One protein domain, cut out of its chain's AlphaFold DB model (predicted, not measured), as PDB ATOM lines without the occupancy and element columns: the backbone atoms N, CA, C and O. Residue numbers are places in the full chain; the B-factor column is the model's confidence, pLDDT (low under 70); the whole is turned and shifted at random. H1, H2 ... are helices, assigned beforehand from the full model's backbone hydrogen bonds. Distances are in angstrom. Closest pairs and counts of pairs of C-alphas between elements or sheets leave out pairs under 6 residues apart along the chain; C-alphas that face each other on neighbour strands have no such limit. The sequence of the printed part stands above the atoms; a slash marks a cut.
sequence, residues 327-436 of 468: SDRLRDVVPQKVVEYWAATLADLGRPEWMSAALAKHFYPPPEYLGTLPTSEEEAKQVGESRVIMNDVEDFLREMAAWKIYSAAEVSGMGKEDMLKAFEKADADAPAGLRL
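Overview. This is residues 327 to 436 of the 468 residues of an uncharacterized protein of Venturia nashicola (UniProt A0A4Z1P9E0). Picture a head of helices at one end of a long arm: H5 is the arm's shaft, the short H4 sits at its far tip, and the unnamed residues 364 to 376 run out from the head to that tip. In the head, H2 and H6 pack at a steep angle, H3 packs crosswise on the near end of H5, and H1 lies at the end of the head far from the arm. The printed part has 110 residues with six named helices, in the order H1 to H6, and no named strand; its class is all helix. It is only just loose, close to extended, with a radius of gyration of the C-alphas of 19.3 A. The C-alphas span 59 by 28 by 19 A, and the arm makes the length.

Along the chain. Find C-alpha 387 at (-27.989, 30.567, -19.748); from there H5 runs through residues 387 to 412 to C-alpha 412 at (-26.040, 45.905, 14.234), a length of 37.3 A. H6, residues 416 to 424, follows and measures 12.7 A. Go back to C-alpha 327 at (-23.873, 24.813, 27.259) for H1, residues 327 to 332, 8.7 A long. Next come H2, residues 336 to 347, at 16.4 A, and H3, residues 353 to 363, at 15.5 A. H4, residues 377 to 381, spans 6.4 A.

Arrangement. Start at residues 407 to 412 of H5, the part that alone touches H3; the closest C-alphas, of Ala 360 and Ser 407, are 5.2 A apart. The lines of H3 and H5 are about perpendicular, at 76 degrees. Move on to Ala 343 and Met 419, whose C-alphas, 5.0 A apart, are the closest of H2 and H6. These two helices touch and run opposite ways at a steep tilt of 55 degrees. H2 and H3 are close but not clearly touching, with the C-alphas of Leu 346 and Met 355 closest at 7.6 A. H1 is close to H6 but not clearly touching it, with the C-alphas of Ser 327 and Glu 424 closest at 7.7 A. H1 and H2 meet only through their link. H4 touches no helix, and it is apart from H5. In each of H1 to H6, every backbone O i to N i+4 pair is within hydrogen-bond range.

Size, cuts and confidence. Look at Lys 337 and Glu 378 for the two C-alphas farthest apart, 59.2 A. The printed part has no cut. The link from H3 to H4, 13 residues, is long; the other four links are tight. Look for low confidence at residues 377 to 385, of which 377 to 381 belong to H4: these nine residues have pLDDT under 70, while the mean of the printed part is 90.6.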
ATOM      1  N   SER A 327     -22.986  23.988  26.429       92.88
ATOM      2  CA  SER A 327     -23.873  24.813  27.259       92.88
ATOM      3  C   SER A 327     -23.631  24.640  28.762       92.88
ATOM      4  O   SER A 327     -23.666  25.622  29.507       92.88
ATOM      5  N   ASP A 328     -23.392  23.410  29.214       92.56
ATOM      6  CA  ASP A 328     -23.268  23.097  30.637       92.56
ATOM      7  C   ASP A 328     -21.942  23.635  31.176       92.56
ATOM      8  O   ASP A 328     -21.914  24.352  32.172       92.56
ATOM      9  N   ARG A 329     -20.833  23.413  30.461       92.12
ATOM     10  CA  ARG A 329     -19.523  23.966  30.832       92.12
ATOM     11  C   ARG A 329     -19.499  25.483  30.811       92.12
ATOM     12  O   ARG A 329     -18.866  26.085  31.678       92.12
ATOM     13  N   LEU A 330     -20.163  26.106  29.837       94.50
ATOM     14  CA  LEU A 330     -20.289  27.560  29.806       94.50
ATOM     15  C   LEU A 330     -20.988  28.076  31.073       94.50
ATOM     16  O   LEU A 330     -20.575  29.094  31.614       94.50
ATOM     17  N   ARG A 331     -22.006  27.371  31.572       92.62
ATOM     18  CA  ARG A 331     -22.764  27.773  32.764       92.62
ATOM     19  C   ARG A 331     -22.042  27.467  34.075       92.62
ATOM     20  O   ARG A 331     -22.047  28.296  34.980       92.62
ATOM     21  N   ASP A 332     -21.443  26.286  34.175       92.50
ATOM     22  CA  ASP A 332     -20.925  25.759  35.439       92.50
ATOM     23  C   ASP A 332     -19.494  26.214  35.728       92.50
ATOM     24  O   ASP A 332     -19.084  26.307  36.885       92.50
ATOM     25  N   VAL A 333     -18.711  26.469  34.678       93.00
ATOM     26  CA  VAL A 333     -17.264  26.684  34.794       93.00
ATOM     27  C   VAL A 333     -16.873  28.120  34.458       93.00
ATOM     28  O   VAL A 333     -15.951  28.662  35.070       93.00
ATOM     29  N   VAL A 334     -17.543  28.757  33.494       95.12
ATOM     30  CA  VAL A 334     -17.214  30.133  33.105       95.12
ATOM     31  C   VAL A 334     -17.925  31.111  34.046       95.12
ATOM     32  O   VAL A 334     -19.152  31.105  34.125       95.12
ATOM     33  N   PRO A 335     -17.196  31.994  34.755       95.50
ATOM     34  CA  PRO A 335     -17.822  32.988  35.614       95.50
ATOM     35  C   PRO A 335     -18.757  33.908  34.824       95.50
ATOM     36  O   PRO A 335     -18.388  34.404  33.761       95.50
ATOM     37  N   GLN A 336     -19.921  34.228  35.392       95.56
ATOM     38  CA  GLN A 336     -20.938  35.060  34.737       95.56
ATOM     39  C   GLN A 336     -20.390  36.401  34.220       95.56
ATOM     40  O   GLN A 336     -20.711  36.811  33.109       95.56
ATOM     41  N   LYS A 337     -19.483  37.043  34.966       96.12
ATOM     42  CA  LYS A 337     -18.819  38.290  34.544       96.12
ATOM     43  C   LYS A 337     -18.088  38.183  33.195       96.12
ATOM     44  O   LYS A 337     -17.981  39.175  32.485       96.12
ATOM     45  N   VAL A 338     -17.583  37.000  32.837       96.69
ATOM     46  CA  VAL A 338     -16.892  36.754  31.562       96.69
ATOM     47  C   VAL A 338     -17.907  36.689  30.426       96.69
ATOM     48  O   VAL A 338     -17.695  37.278  29.371       96.69
ATOM     49  N   VAL A 339     -19.045  36.029  30.657       97.44
ATOM     50  CA  VAL A 339     -20.161  35.996  29.701       97.44
ATOM     51  C   VAL A 339     -20.721  37.403  29.491       97.44
ATOM     52  O   VAL A 339     -20.937  37.818  28.358       97.44
ATOM     53  N   GLU A 340     -20.886  38.177  30.565       98.00
ATOM     54  CA  GLU A 340     -21.331  39.572  30.496       98.00
ATOM     55  C   GLU A 340     -20.343  40.485  29.771       98.00
ATOM     56  O   GLU A 340     -20.779  41.375  29.037       98.00
ATOM     57  N   TYR A 341     -19.038  40.268  29.967       97.50
ATOM     58  CA  TYR A 341     -17.988  40.954  29.220       97.50
ATOM     59  C   TYR A 341     -18.121  40.668  27.723       97.50
ATOM     60  O   TYR A 341     -18.254  41.601  26.939       97.50
ATOM     61  N   TRP A 342     -18.184  39.394  27.327       97.88
ATOM     62  CA  TRP A 342     -18.325  39.033  25.916       97.88
ATOM     63  C   TRP A 342     -19.637  39.514  25.310       97.88
ATOM     64  O   TRP A 342     -19.636  40.007  24.187       97.88
ATOM     65  N   ALA A 343     -20.743  39.443  26.047       98.25
ATOM     66  CA  ALA A 343     -22.019  39.980  25.596       98.25
ATOM     67  C   ALA A 343     -21.952  41.494  25.349       98.25
ATOM     68  O   ALA A 343     -22.503  41.973  24.363       98.25
ATOM     69  N   ALA A 344     -21.255  42.244  26.210       98.00
ATOM     70  CA  ALA A 344     -21.039  43.673  26.010       98.00
ATOM     71  C   ALA A 344     -20.141  43.946  24.791       98.00
ATOM     72  O   ALA A 344     -20.507  44.758  23.947       98.00
ATOM     73  N   THR A 345     -19.021  43.228  24.657       96.56
ATOM     74  CA  THR A 345     -18.087  43.367  23.527       96.56
ATOM     75  C   THR A 345     -18.748  43.047  22.186       96.56
ATOM     76  O   THR A 345     -18.545  43.758  21.207       96.56
ATOM     77  N   LEU A 346     -19.570  41.997  22.128       97.38
ATOM     78  CA  LEU A 346     -20.275  41.593  20.907       97.38
ATOM     79  C   LEU A 346     -21.418  42.542  20.536       97.38
ATOM     80  O   LEU A 346     -21.736  42.673  19.357       97.38
ATOM     81  N   ALA A 347     -22.022  43.207  21.521       97.56
ATOM     82  CA  ALA A 347     -23.057  44.212  21.299       97.56
ATOM     83  C   ALA A 347     -22.495  45.606  20.973       97.56
ATOM     84  O   ALA A 347     -23.243  46.473  20.523       97.56
ATOM     85  N   ASP A 348     -21.196  45.843  21.183       96.56
ATOM     86  CA  ASP A 348     -20.570  47.137  20.909       96.56
ATOM     87  C   ASP A 348     -20.675  47.485  19.413       96.56
ATOM     88  O   ASP A 348     -20.351  46.670  18.544       96.56
ATOM     89  N   LEU A 349     -21.130  48.702  19.103       91.75
ATOM     90  CA  LEU A 349     -21.214  49.221  17.734       91.75
ATOM     91  C   LEU A 349     -19.828  49.484  17.126       91.75
ATOM     92  O   LEU A 349     -19.688  49.491  15.907       91.75
ATOM     93  N   GLY A 350     -18.813  49.697  17.965       92.88
ATOM     94  CA  GLY A 350     -17.413  49.860  17.584       92.88
ATOM     95  C   GLY A 350     -16.641  48.547  17.454       92.88
ATOM     96  O   GLY A 350     -15.421  48.586  17.286       92.88
ATOM     97  N   ARG A 351     -17.306  47.385  17.547       94.12
ATOM     98  CA  ARG A 351     -16.641  46.087  17.377       94.12
ATOM     99  C   ARG A 351     -16.038  45.938  15.967       94.12
ATOM    100  O   ARG A 351     -16.581  46.489  15.005       94.12
ATOM    101  N   PRO A 352     -14.970  45.141  15.802       93.38
ATOM    102  CA  PRO A 352     -14.358  44.910  14.496       93.38
ATOM    103  C   PRO A 352     -15.322  44.316  13.455       93.38
ATOM    104  O   PRO A 352     -16.197  43.508  13.779       93.38
ATOM    105  N   GLU A 353     -15.109  44.644  12.177       93.19
ATOM    106  CA  GLU A 353     -15.945  44.163  11.064       93.19
ATOM    107  C   GLU A 353     -15.988  42.630  10.983       93.19
ATOM    108  O   GLU A 353     -17.061  42.047  10.828       93.19
ATOM    109  N   TRP A 354     -14.844  41.964  11.171       93.50
ATOM    110  CA  TRP A 354     -14.760  40.500  11.141       93.50
ATOM    111  C   TRP A 354     -15.646  39.844  12.213       93.50
ATOM    112  O   TRP A 354     -16.236  38.791  11.977       93.50
ATOM    113  N   MET A 355     -15.796  40.490  13.373       95.38
ATOM    114  CA  MET A 355     -16.635  40.002  14.467       95.38
ATOM    115  C   MET A 355     -18.119  40.189  14.137       95.38
ATOM    116  O   MET A 355     -18.923  39.290  14.379       95.38
ATOM    117  N   SER A 356     -18.478  41.312  13.507       95.31
ATOM    118  CA  SER A 356     -19.826  41.524  12.960       95.31
ATOM    119  C   SER A 356     -20.178  40.494  11.885       95.31
ATOM    120  O   SER A 356     -21.280  39.949  11.902       95.31
ATOM    121  N   ALA A 357     -19.241  40.169  10.992       94.31
ATOM    122  CA  ALA A 357     -19.425  39.135   9.978       94.31
ATOM    123  C   ALA A 357     -19.593  37.734  10.600       94.31
ATOM    124  O   ALA A 357     -20.439  36.956  10.155       94.31
ATOM    125  N   ALA A 358     -18.837  37.421  11.658       95.38
ATOM    126  CA  ALA A 358     -18.969  36.163  12.390       95.38
ATOM    127  C   ALA A 358     -20.338  36.034  13.083       95.38
ATOM    128  O   ALA A 358     -20.985  34.991  12.982       95.38
ATOM    129  N   LEU A 359     -20.817  37.110  13.718       96.56
ATOM    130  CA  LEU A 359     -22.159  37.180  14.304       96.56
ATOM    131  C   LEU A 359     -23.256  37.015  13.242       96.56
ATOM    132  O   LEU A 359     -24.198  36.252  13.454       96.56
ATOM    133  N   ALA A 360     -23.109  37.677  12.090       96.12
ATOM    134  CA  ALA A 360     -24.035  37.549  10.965       96.12
ATOM    135  C   ALA A 360     -24.134  36.093  10.505       96.12
ATOM    136  O   ALA A 360     -25.229  35.543  10.483       96.12
ATOM    137  N   LYS A 361     -22.995  35.433  10.259       94.44
ATOM    138  CA  LYS A 361     -22.939  34.012   9.878       94.44
ATOM    139  C   LYS A 361     -23.540  33.086  10.941       94.44
ATOM    140  O   LYS A 361     -24.122  32.065  10.588       94.44
ATOM    141  N   HIS A 362     -23.391  33.415  12.225       95.12
ATOM    142  CA  HIS A 362     -23.912  32.604  13.325       95.12
ATOM    143  C   HIS A 362     -25.440  32.679  13.450       95.12
ATOM    144  O   HIS A 362     -26.097  31.642  13.521       95.12
ATOM    145  N   PHE A 363     -26.009  33.888  13.478       95.69
ATOM    146  CA  PHE A 363     -27.450  34.076  13.688       95.69
ATOM    147  C   PHE A 363     -28.273  33.969  12.407       95.69
ATOM    148  O   PHE A 363     -29.431  33.552  12.451       95.69
ATOM    149  N   TYR A 364     -27.668  34.317  11.276       95.31
ATOM    150  CA  TYR A 364     -28.289  34.323   9.961       95.31
ATOM    151  C   TYR A 364     -27.358  33.594   8.995       95.31
ATOM    152  O   TYR A 364     -26.586  34.241   8.292       95.31
ATOM    153  N   PRO A 365     -27.374  32.252   8.962       92.69
ATOM    154  CA  PRO A 365     -26.525  31.494   8.052       92.69
ATOM    155  C   PRO A 365     -26.674  31.984   6.602       92.69
ATOM    156  O   PRO A 365     -27.792  32.314   6.193       92.69
ATOM    157  N   PRO A 366     -25.571  32.080   5.840       92.19
ATOM    158  CA  PRO A 366     -25.633  32.487   4.442       92.19
ATOM    159  C   PRO A 366     -26.468  31.487   3.633       92.19
ATOM    160  O   PRO A 366     -26.472  30.298   3.968       92.19
ATOM    161  N   PRO A 367     -27.159  31.943   2.576       93.25
ATOM    162  CA  PRO A 367     -27.876  31.040   1.689       93.25
ATOM    163  C   PRO A 367     -26.901  30.037   1.059       93.25
ATOM    164  O   PRO A 367     -25.736  30.347   0.793       93.25
ATOM    165  N   GLU A 368     -27.378  28.817   0.837       91.44
ATOM    166  CA  GLU A 368     -26.616  27.770   0.161       91.44
ATOM    167  C   GLU A 368     -26.900  27.816  -1.342       91.44
ATOM    168  O   GLU A 368     -28.044  27.996  -1.760       91.44
ATOM    169  N   TYR A 369     -25.870  27.632  -2.170       90.06
ATOM    170  CA  TYR A 369     -26.074  27.510  -3.611       90.06
ATOM    171  C   TYR A 369     -26.763  26.178  -3.922       90.06
ATOM    172  O   TYR A 369     -26.165  25.112  -3.785       90.06
ATOM    173  N   LEU A 370     -28.020  26.253  -4.360       89.00
ATOM    174  CA  LEU A 370     -28.830  25.100  -4.776       89.00
ATOM    175  C   LEU A 370     -29.038  25.039  -6.297       89.00
ATOM    176  O   LEU A 370     -29.823  24.222  -6.780       89.00
ATOM    177  N   GLY A 371     -28.367  25.923  -7.035       86.94
ATOM    178  CA  GLY A 371     -28.479  26.029  -8.482       86.94
ATOM    179  C   GLY A 371     -27.792  24.891  -9.233       86.94
ATOM    180  O   GLY A 371     -27.093  24.043  -8.670       86.94
ATOM    181  N   THR A 372     -27.984  24.886 -10.547       84.75
ATOM    182  CA  THR A 372     -27.418  23.881 -11.442       84.75
ATOM    183  C   THR A 372     -25.892  23.976 -11.446       84.75
ATOM    184  O   THR A 372     -25.318  25.063 -11.545       84.75
ATOM    185  N   LEU A 373     -25.227  22.827 -11.347       81.12
ATOM    186  CA  LEU A 373     -23.782  22.704 -11.526       81.12
ATOM    187  C   LEU A 373     -23.494  22.018 -12.869       81.12
ATOM    188  O   LEU A 373     -24.267  21.143 -13.268       81.12
ATOM    189  N   PRO A 374     -22.391  22.361 -13.554       77.00
ATOM    190  CA  PRO A 374     -21.976  21.646 -14.757       77.00
ATOM    191  C   PRO A 374     -21.717  20.170 -14.431       77.00
ATOM    192  O   PRO A 374     -21.054  19.852 -13.439       77.00
ATOM    193  N   THR A 375     -22.250  19.259 -15.249       75.81
ATOM    194  CA  THR A 375     -22.142  17.811 -15.004       75.81
ATOM    195  C   THR A 375     -20.939  17.171 -15.693       75.81
ATOM    196  O   THR A 375     -20.538  16.068 -15.321       75.81
ATOM    197  N   SER A 376     -20.318  17.871 -16.645       73.62
ATOM    198  CA  SER A 376     -19.102  17.438 -17.337       73.62
ATOM    199  C   SER A 376     -18.115  18.588 -17.549       73.62
ATOM    200  O   SER A 376     -18.463  19.764 -17.463       73.62
ATOM    201  N   GLU A 377     -16.861  18.252 -17.861       66.00
ATOM    202  CA  GLU A 377     -15.829  19.243 -18.197       66.00
ATOM    203  C   GLU A 377     -16.119  19.968 -19.528       66.00
ATOM    204  O   GLU A 377     -15.683  21.100 -19.744       66.00
ATOM    205  N   GLU A 378     -16.876  19.332 -20.421       69.00
ATOM    206  CA  GLU A 378     -17.333  19.923 -21.682       69.00
ATOM    207  C   GLU A 378     -18.459  20.930 -21.429       69.00
ATOM    208  O   GLU A 378     -18.417  22.035 -21.968       69.00
ATOM    209  N   GLU A 379     -19.397  20.600 -20.535       64.06
ATOM    210  CA  GLU A 379     -20.415  21.538 -20.062       64.06
ATOM    211  C   GLU A 379     -19.787  22.688 -19.280       64.06
ATOM    212  O   GLU A 379     -20.192  23.818 -19.501       64.06
ATOM    213  N   ALA A 380     -18.767  22.429 -18.450       64.69
ATOM    214  CA  ALA A 380     -18.013  23.443 -17.707       64.69
ATOM    215  C   ALA A 380     -17.426  24.525 -18.634       64.69
ATOM    216  O   ALA A 380     -17.570  25.716 -18.381       64.69
ATOM    217  N   LYS A 381     -16.828  24.113 -19.761       66.25
ATOM    218  CA  LYS A 381     -16.300  25.032 -20.789       66.25
ATOM    219  C   LYS A 381     -17.399  25.793 -21.535       66.25
ATOM    220  O   LYS A 381     -17.141  26.878 -22.042       66.25
ATOM    221  N   GLN A 382     -18.605  25.233 -21.584       63.88
ATOM    222  CA  GLN A 382     -19.805  25.875 -22.119       63.88
ATOM    223  C   GLN A 382     -20.629  26.586 -21.031       63.88
ATOM    224  O   GLN A 382     -21.683  27.125 -21.351       63.88
ATOM    225  N   VAL A 383     -20.198  26.640 -19.759       59.66
ATOM    226  CA  VAL A 383     -20.965  27.307 -18.682       59.66
ATOM    227  C   VAL A 383     -21.158  28.782 -18.997       59.66
ATOM    228  O   VAL A 383     -22.263  29.285 -18.817       59.66
ATOM    229  N   GLY A 384     -20.137  29.440 -19.559       59.59
ATOM    230  CA  GLY A 384     -20.252  30.818 -20.049       59.59
ATOM    231  C   GLY A 384     -21.313  31.000 -21.147       59.59
ATOM    232  O   GLY A 384     -21.790  32.108 -21.367       59.59
ATOM    233  N   GLU A 385     -21.735  29.914 -21.803       59.94
ATOM    234  CA  GLU A 385     -22.795  29.882 -22.819       59.94
ATOM    235  C   GLU A 385     -24.124  29.306 -22.276       59.94
ATOM    236  O   GLU A 385     -25.194  29.522 -22.860       59.94
ATOM    237  N   SER A 386     -24.091  28.601 -21.138       76.06
ATOM    238  CA  SER A 386     -25.256  27.988 -20.499       76.06
ATOM    239  C   SER A 386     -26.045  29.024 -19.705       76.06
ATOM    240  O   SER A 386     -25.797  29.286 -18.527       76.06
ATOM    241  N   ARG A 387     -27.073  29.583 -20.353       78.88
ATOM    242  CA  ARG A 387     -27.989  30.567 -19.748       78.88
ATOM    243  C   ARG A 387     -28.600  30.106 -18.423       78.88
ATOM    244  O   ARG A 387     -28.894  30.945 -17.588       78.88
ATOM    245  N   VAL A 388     -28.810  28.803 -18.235       82.94
ATOM    246  CA  VAL A 388     -29.410  28.264 -17.002       82.94
ATOM    247  C   VAL A 388     -28.445  28.399 -15.826       82.94
ATOM    248  O   VAL A 388     -28.818  28.967 -14.809       82.94
ATOM    249  N   ILE A 389     -27.194  27.957 -15.988       82.81
ATOM    250  CA  ILE A 389     -26.187  28.026 -14.919       82.81
ATOM    251  C   ILE A 389     -25.852  29.488 -14.603       82.81
ATOM    252  O   ILE A 389     -25.757  29.857 -13.437       82.81
ATOM    253  N   MET A 390     -25.739  30.336 -15.628       81.94
ATOM    254  CA  MET A 390     -25.499  31.770 -15.436       81.94
ATOM    255  C   MET A 390     -26.628  32.451 -14.655       81.94
ATOM    256  O   MET A 390     -26.344  33.220 -13.742       81.94
ATOM    257  N   ASN A 391     -27.891  32.139 -14.965       88.75
ATOM    258  CA  ASN A 391     -29.031  32.677 -14.224       88.75
ATOM    259  C   ASN A 391     -29.048  32.180 -12.770       88.75
ATOM    260  O   ASN A 391     -29.235  32.986 -11.866       88.75
ATOM    261  N   ASP A 392     -28.802  30.886 -12.536       89.06
ATOM    262  CA  ASP A 392     -28.772  30.309 -11.185       89.06
ATOM    263  C   ASP A 392     -27.660  30.941 -10.322       89.06
ATOM    264  O   ASP A 392     -27.867  31.253  -9.146       89.06
ATOM    265  N   VAL A 393     -26.478  31.171 -10.908       88.38
ATOM    266  CA  VAL A 393     -25.368  31.881 -10.253       88.38
ATOM    267  C   VAL A 393     -25.733  33.342  -9.995       88.38
ATOM    268  O   VAL A 393     -25.477  33.844  -8.902       88.38
ATOM    269  N   GLU A 394     -26.345  34.033 -10.959       89.94
ATOM    270  CA  GLU A 394     -26.765  35.424 -10.782       89.94
ATOM    271  C   GLU A 394     -27.799  35.565  -9.656       89.94
ATOM    272  O   GLU A 394     -27.664  36.448  -8.803       89.94
ATOM    273  N   ASP A 395     -28.798  34.683  -9.617       93.00
ATOM    274  CA  ASP A 395     -29.824  34.661  -8.578       93.00
ATOM    275  C   ASP A 395     -29.205  34.410  -7.200       93.00
ATOM    276  O   ASP A 395     -29.491  35.146  -6.249       93.00
ATOM    277  N   PHE A 396     -28.272  33.461  -7.099       93.31
ATOM    278  CA  PHE A 396     -27.532  33.225  -5.865       93.31
ATOM    279  C   PHE A 396     -26.697  34.434  -5.433       93.31
ATOM    280  O   PHE A 396     -26.690  34.797  -4.258       93.31
ATOM    281  N   LEU A 397     -26.009  35.108  -6.360       92.38
ATOM    282  CA  LEU A 397     -25.230  36.309  -6.042       92.38
ATOM    283  C   LEU A 397     -26.124  37.454  -5.550       92.38
ATOM    284  O   LEU A 397     -25.745  38.175  -4.620       92.38
ATOM    285  N   ARG A 398     -27.324  37.605  -6.123       94.88
ATOM    286  CA  ARG A 398     -28.332  38.563  -5.650       94.88
ATOM    287  C   ARG A 398     -28.828  38.208  -4.251       94.88
ATOM    288  O   ARG A 398     -28.909  39.097  -3.402       94.88
ATOM    289  N   GLU A 399     -29.114  36.935  -3.990       95.50
ATOM    290  CA  GLU A 399     -29.525  36.456  -2.668       95.50
ATOM    291  C   GLU A 399     -28.419  36.675  -1.627       95.50
ATOM    292  O   GLU A 399     -28.670  37.228  -0.559       95.50
ATOM    293  N   MET A 400     -27.169  36.357  -1.969       95.00
ATOM    294  CA  MET A 400     -25.995  36.615  -1.136       95.00
ATOM    295  C   MET A 400     -25.808  38.105  -0.833       95.00
ATOM    296  O   MET A 400     -25.473  38.472   0.296       95.00
ATOM    297  N   ALA A 401     -26.014  38.985  -1.816       94.06
ATOM    298  CA  ALA A 401     -25.931  40.430  -1.614       94.06
ATOM    299  C   ALA A 401     -27.043  40.937  -0.679       94.06
ATOM    300  O   ALA A 401     -26.767  41.718   0.235       94.06
ATOM    301  N   ALA A 402     -28.276  40.455  -0.861       96.31
ATOM    302  CA  ALA A 402     -29.397  40.771   0.021       96.31
ATOM    303  C   ALA A 402     -29.153  40.259   1.450       96.31
ATOM    304  O   ALA A 402     -29.346  41.003   2.412       96.31
ATOM    305  N   TRP A 403     -28.650  39.028   1.586       96.88
ATOM    306  CA  TRP A 403     -28.282  38.423   2.863       96.88
ATOM    307  C   TRP A 403     -27.233  39.250   3.607       96.88
ATOM    308  O   TRP A 403     -27.409  39.512   4.795       96.88
ATOM    309  N   LYS A 404     -26.174  39.724   2.933       95.12
ATOM    310  CA  LYS A 404     -25.137  40.563   3.564       95.12
ATOM    311  C   LYS A 404     -25.716  41.844   4.160       95.12
ATOM    312  O   LYS A 404     -25.379  42.199   5.282       95.12
ATOM    313  N   ILE A 405     -26.593  42.525   3.420       94.94
ATOM    314  CA  ILE A 405     -27.222  43.772   3.878       94.94
ATOM    315  C   ILE A 405     -28.155  43.493   5.059       94.94
ATOM    316  O   ILE A 405     -28.076  44.172   6.081       94.94
ATOM    317  N   TYR A 406     -29.016  42.482   4.925       96.62
ATOM    318  CA  TYR A 406     -29.981  42.109   5.955       96.62
ATOM    319  C   TYR A 406     -29.294  41.660   7.249       96.62
ATOM    320  O   TYR A 406     -29.535  42.231   8.309       96.62
ATOM    321  N   SER A 407     -28.392  40.680   7.165       96.25
ATOM    322  CA  SER A 407     -27.719  40.110   8.337       96.25
ATOM    323  C   SER A 407     -26.857  41.139   9.073       96.25
ATOM    324  O   SER A 407     -26.854  41.155  10.304       96.25
ATOM    325  N   ALA A 408     -26.184  42.044   8.352       94.44
ATOM    326  CA  ALA A 408     -25.436  43.140   8.961       94.44
ATOM    327  C   ALA A 408     -26.351  44.125   9.707       94.44
ATOM    328  O   ALA A 408     -26.023  44.534  10.821       94.44
ATOM    329  N   ALA A 409     -27.502  44.484   9.127       94.81
ATOM    330  CA  ALA A 409     -28.469  45.375   9.765       94.81
ATOM    331  C   ALA A 409     -29.054  44.759  11.046       94.81
ATOM    332  O   ALA A 409     -29.087  45.419  12.084       94.81
ATOM    333  N   GLU A 410     -29.441  43.484  10.994       95.56
ATOM    334  CA  GLU A 410     -29.974  42.758  12.147       95.56
ATOM    335  C   GLU A 410     -28.950  42.658  13.281       95.56
ATOM    336  O   GLU A 410     -29.237  43.003  14.424       95.56
ATOM    337  N   VAL A 411     -27.719  42.247  12.970       95.81
ATOM    338  CA  VAL A 411     -26.642  42.113  13.963       95.81
ATOM    339  C   VAL A 411     -26.186  43.468  14.510       95.81
ATOM    340  O   VAL A 411     -25.759  43.560  15.660       95.81
ATOM    341  N   SER A 412     -26.287  44.548  13.733       94.00
ATOM    342  CA  SER A 412     -26.040  45.905  14.234       94.00
ATOM    343  C   SER A 412     -27.110  46.376  15.222       94.00
ATOM    344  O   SER A 412     -26.827  47.270  16.017       94.00
ATOM    345  N   GLY A 413     -28.324  45.820  15.165       93.88
ATOM    346  CA  GLY A 413     -29.428  46.167  16.059       93.88
ATOM    347  C   GLY A 413     -29.437  45.406  17.386       93.88
ATOM    348  O   GLY A 413     -30.207  45.766  18.273       93.88
ATOM    349  N   MET A 414     -28.609  44.368  17.536       96.69
ATOM    350  CA  MET A 414     -28.600  43.521  18.731       96.69
ATOM    351  C   MET A 414     -27.884  44.191  19.907       96.69
ATOM    352  O   MET A 414     -26.733  44.615  19.790       96.69
ATOM    353  N   GLY A 415     -28.556  44.237  21.058       97.69
ATOM    354  CA  GLY A 415     -28.004  44.765  22.303       97.69
ATOM    355  C   GLY A 415     -27.301  43.709  23.157       97.69
ATOM    356  O   GLY A 415     -27.305  42.511  22.862       97.69
ATOM    357  N   LYS A 416     -26.733  44.150  24.286       98.06
ATOM    358  CA  LYS A 416     -26.072  43.267  25.263       98.06
ATOM    359  C   LYS A 416     -27.029  42.191  25.780       98.06
ATOM    360  O   LYS A 416     -26.644  41.036  25.935       98.06
ATOM    361  N   GLU A 417     -28.279  42.556  26.039       98.19
ATOM    362  CA  GLU A 417     -29.320  41.659  26.537       98.19
ATOM    363  C   GLU A 417     -29.676  40.574  25.515       98.19
ATOM    364  O   GLU A 417     -29.966  39.442  25.903       98.19
ATOM    365  N   ASP A 418     -29.621  40.885  24.219       97.69
ATOM    366  CA  ASP A 418     -29.832  39.899  23.157       97.69
ATOM    367  C   ASP A 418     -28.663  38.911  23.092       97.69
ATOM    368  O   ASP A 418     -28.885  37.704  22.982       97.69
ATOM    369  N   MET A 419     -27.426  39.395  23.268       98.06
ATOM    370  CA  MET A 419     -26.230  38.546  23.354       98.06
ATOM    371  C   MET A 419     -26.257  37.630  24.583       98.06
ATOM    372  O   MET A 419     -25.942  36.446  24.474       98.06
ATOM    373  N   LEU A 420     -26.681  38.138  25.746       98.19
ATOM    374  CA  LEU A 420     -26.843  37.325  26.958       98.19
ATOM    375  C   LEU A 420     -27.861  36.201  26.742       98.19
ATOM    376  O   LEU A 420     -27.554  35.039  27.001       98.19
ATOM    377  N   LYS A 421     -29.032  36.518  26.175       97.44
ATOM    378  CA  LYS A 421     -30.031  35.500  25.813       97.44
ATOM    379  C   LYS A 421     -29.482  34.495  24.805       97.44
ATOM    380  O   LYS A 421     -29.804  33.313  24.883       97.44
ATOM    381  N   ALA A 422     -28.656  34.936  23.857       97.50
ATOM    382  CA  ALA A 422     -28.027  34.039  22.896       97.50
ATOM    383  C   ALA A 422     -27.070  33.042  23.569       97.50
ATOM    384  O   ALA A 422     -27.055  31.877  23.177       97.50
ATOM    385  N   PHE A 423     -26.325  33.446  24.603       97.44
ATOM    386  CA  PHE A 423     -25.508  32.521  25.398       97.44
ATOM    387  C   PHE A 423     -26.348  31.517  26.204       97.44
ATOM    388  O   PHE A 423     -25.899  30.398  26.438       97.44
ATOM    389  N   GLU A 424     -27.575  31.871  26.595       95.88
ATOM    390  CA  GLU A 424     -28.477  30.990  27.355       95.88
ATOM    391  C   GLU A 424     -29.219  29.953  26.497       95.88
ATOM    392  O   GLU A 424     -29.671  28.935  27.028       95.88
ATOM    393  N   LYS A 425     -29.351  30.196  25.186       95.44
ATOM    394  CA  LYS A 425     -30.026  29.291  24.242       95.44
ATOM    395  C   LYS A 425     -29.358  27.925  24.161       95.44
ATOM    396  O   LYS A 425     -28.144  27.810  24.334       95.44
ATOM    397  N   ALA A 426     -30.131  26.897  23.822       93.38
ATOM    398  CA  ALA A 426     -29.610  25.552  23.618       93.38
ATOM    399  C   ALA A 426     -28.814  25.446  22.307       93.38
ATOM    400  O   ALA A 426     -29.036  26.189  21.350       93.38
ATOM    401  N   ASP A 427     -27.902  24.475  22.231       90.56
ATOM    402  CA  ASP A 427     -27.123  24.230  21.005       90.56
ATOM    403  C   ASP A 427     -27.997  23.771  19.827       90.56
ATOM    404  O   ASP A 427     -27.619  23.953  18.674       90.56
ATOM    405  N   ALA A 428     -29.163  23.188  20.123       91.94
ATOM    406  CA  ALA A 428     -30.118  22.686  19.138       91.94
ATOM    407  C   ALA A 428     -31.193  23.713  18.729       91.94
ATOM    408  O   ALA A 428     -32.048  23.391  17.903       91.94
ATOM    409  N   ASP A 429     -31.181  24.921  19.304       91.94
ATOM    410  CA  ASP A 429     -32.134  25.973  18.939       91.94
ATOM    411  C   ASP A 429     -31.833  26.554  17.545       91.94
ATOM    412  O   ASP A 429     -30.750  26.377  16.987       91.94
ATOM    413  N   ALA A 430     -32.800  27.285  16.979       88.50
ATOM    414  CA  ALA A 430     -32.648  28.022  15.725       88.50
ATOM    415  C   ALA A 430     -32.889  29.534  15.950       88.50
ATOM    416  O   ALA A 430     -34.020  29.927  16.255       88.50
ATOM    417  N   PRO A 431     -31.866  30.405  15.816       89.94
ATOM    418  CA  PRO A 431     -30.446  30.069  15.681       89.94
ATOM    419  C   PRO A 431     -29.893  29.410  16.951       89.94
ATOM    420  O   PRO A 431     -30.441  29.607  18.042       89.94
ATOM    421  N   ALA A 432     -28.809  28.650  16.780       91.69
ATOM    422  CA  ALA A 432     -28.136  27.939  17.860       91.69
ATOM    423  C   ALA A 432     -27.620  28.905  18.932       91.69
ATOM    424  O   ALA A 432     -27.365  30.078  18.661       91.69
ATOM    425  N   GLY A 433     -27.441  28.394  20.150       94.38
ATOM    426  CA  GLY A 433     -26.830  29.157  21.229       94.38
ATOM    427  C   GLY A 433     -25.409  29.621  20.905       94.38
ATOM    428  O   GLY A 433     -24.604  28.904  20.296       94.38
ATOM    429  N   LEU A 434     -25.094  30.827  21.368       96.75
ATOM    430  CA  LEU A 434     -23.754  31.380  21.304       96.75
ATOM    431  C   LEU A 434     -22.872  30.678  22.344       96.75
ATOM    432  O   LEU A 434     -23.303  30.398  23.464       96.75
ATOM    433  N   ARG A 435     -21.626  30.374  21.978       96.00
ATOM    434  CA  ARG A 435     -20.659  29.689  22.848       96.00
ATOM    435  C   ARG A 435     -19.290  30.331  22.745       96.00
ATOM    436  O   ARG A 435     -18.994  31.025  21.778       96.00
ATOM    437  N   LEU A 436     -18.465  30.041  23.741       96.81
ATOM    438  CA  LEU A 436     -17.052  30.384  23.747       96.81
ATOM    439  C   LEU A 436     -16.218  29.176  23.309       96.81
ATOM    440  O   LEU A 436     -16.672  28.031  23.342       96.81
TER     441      LEU A 436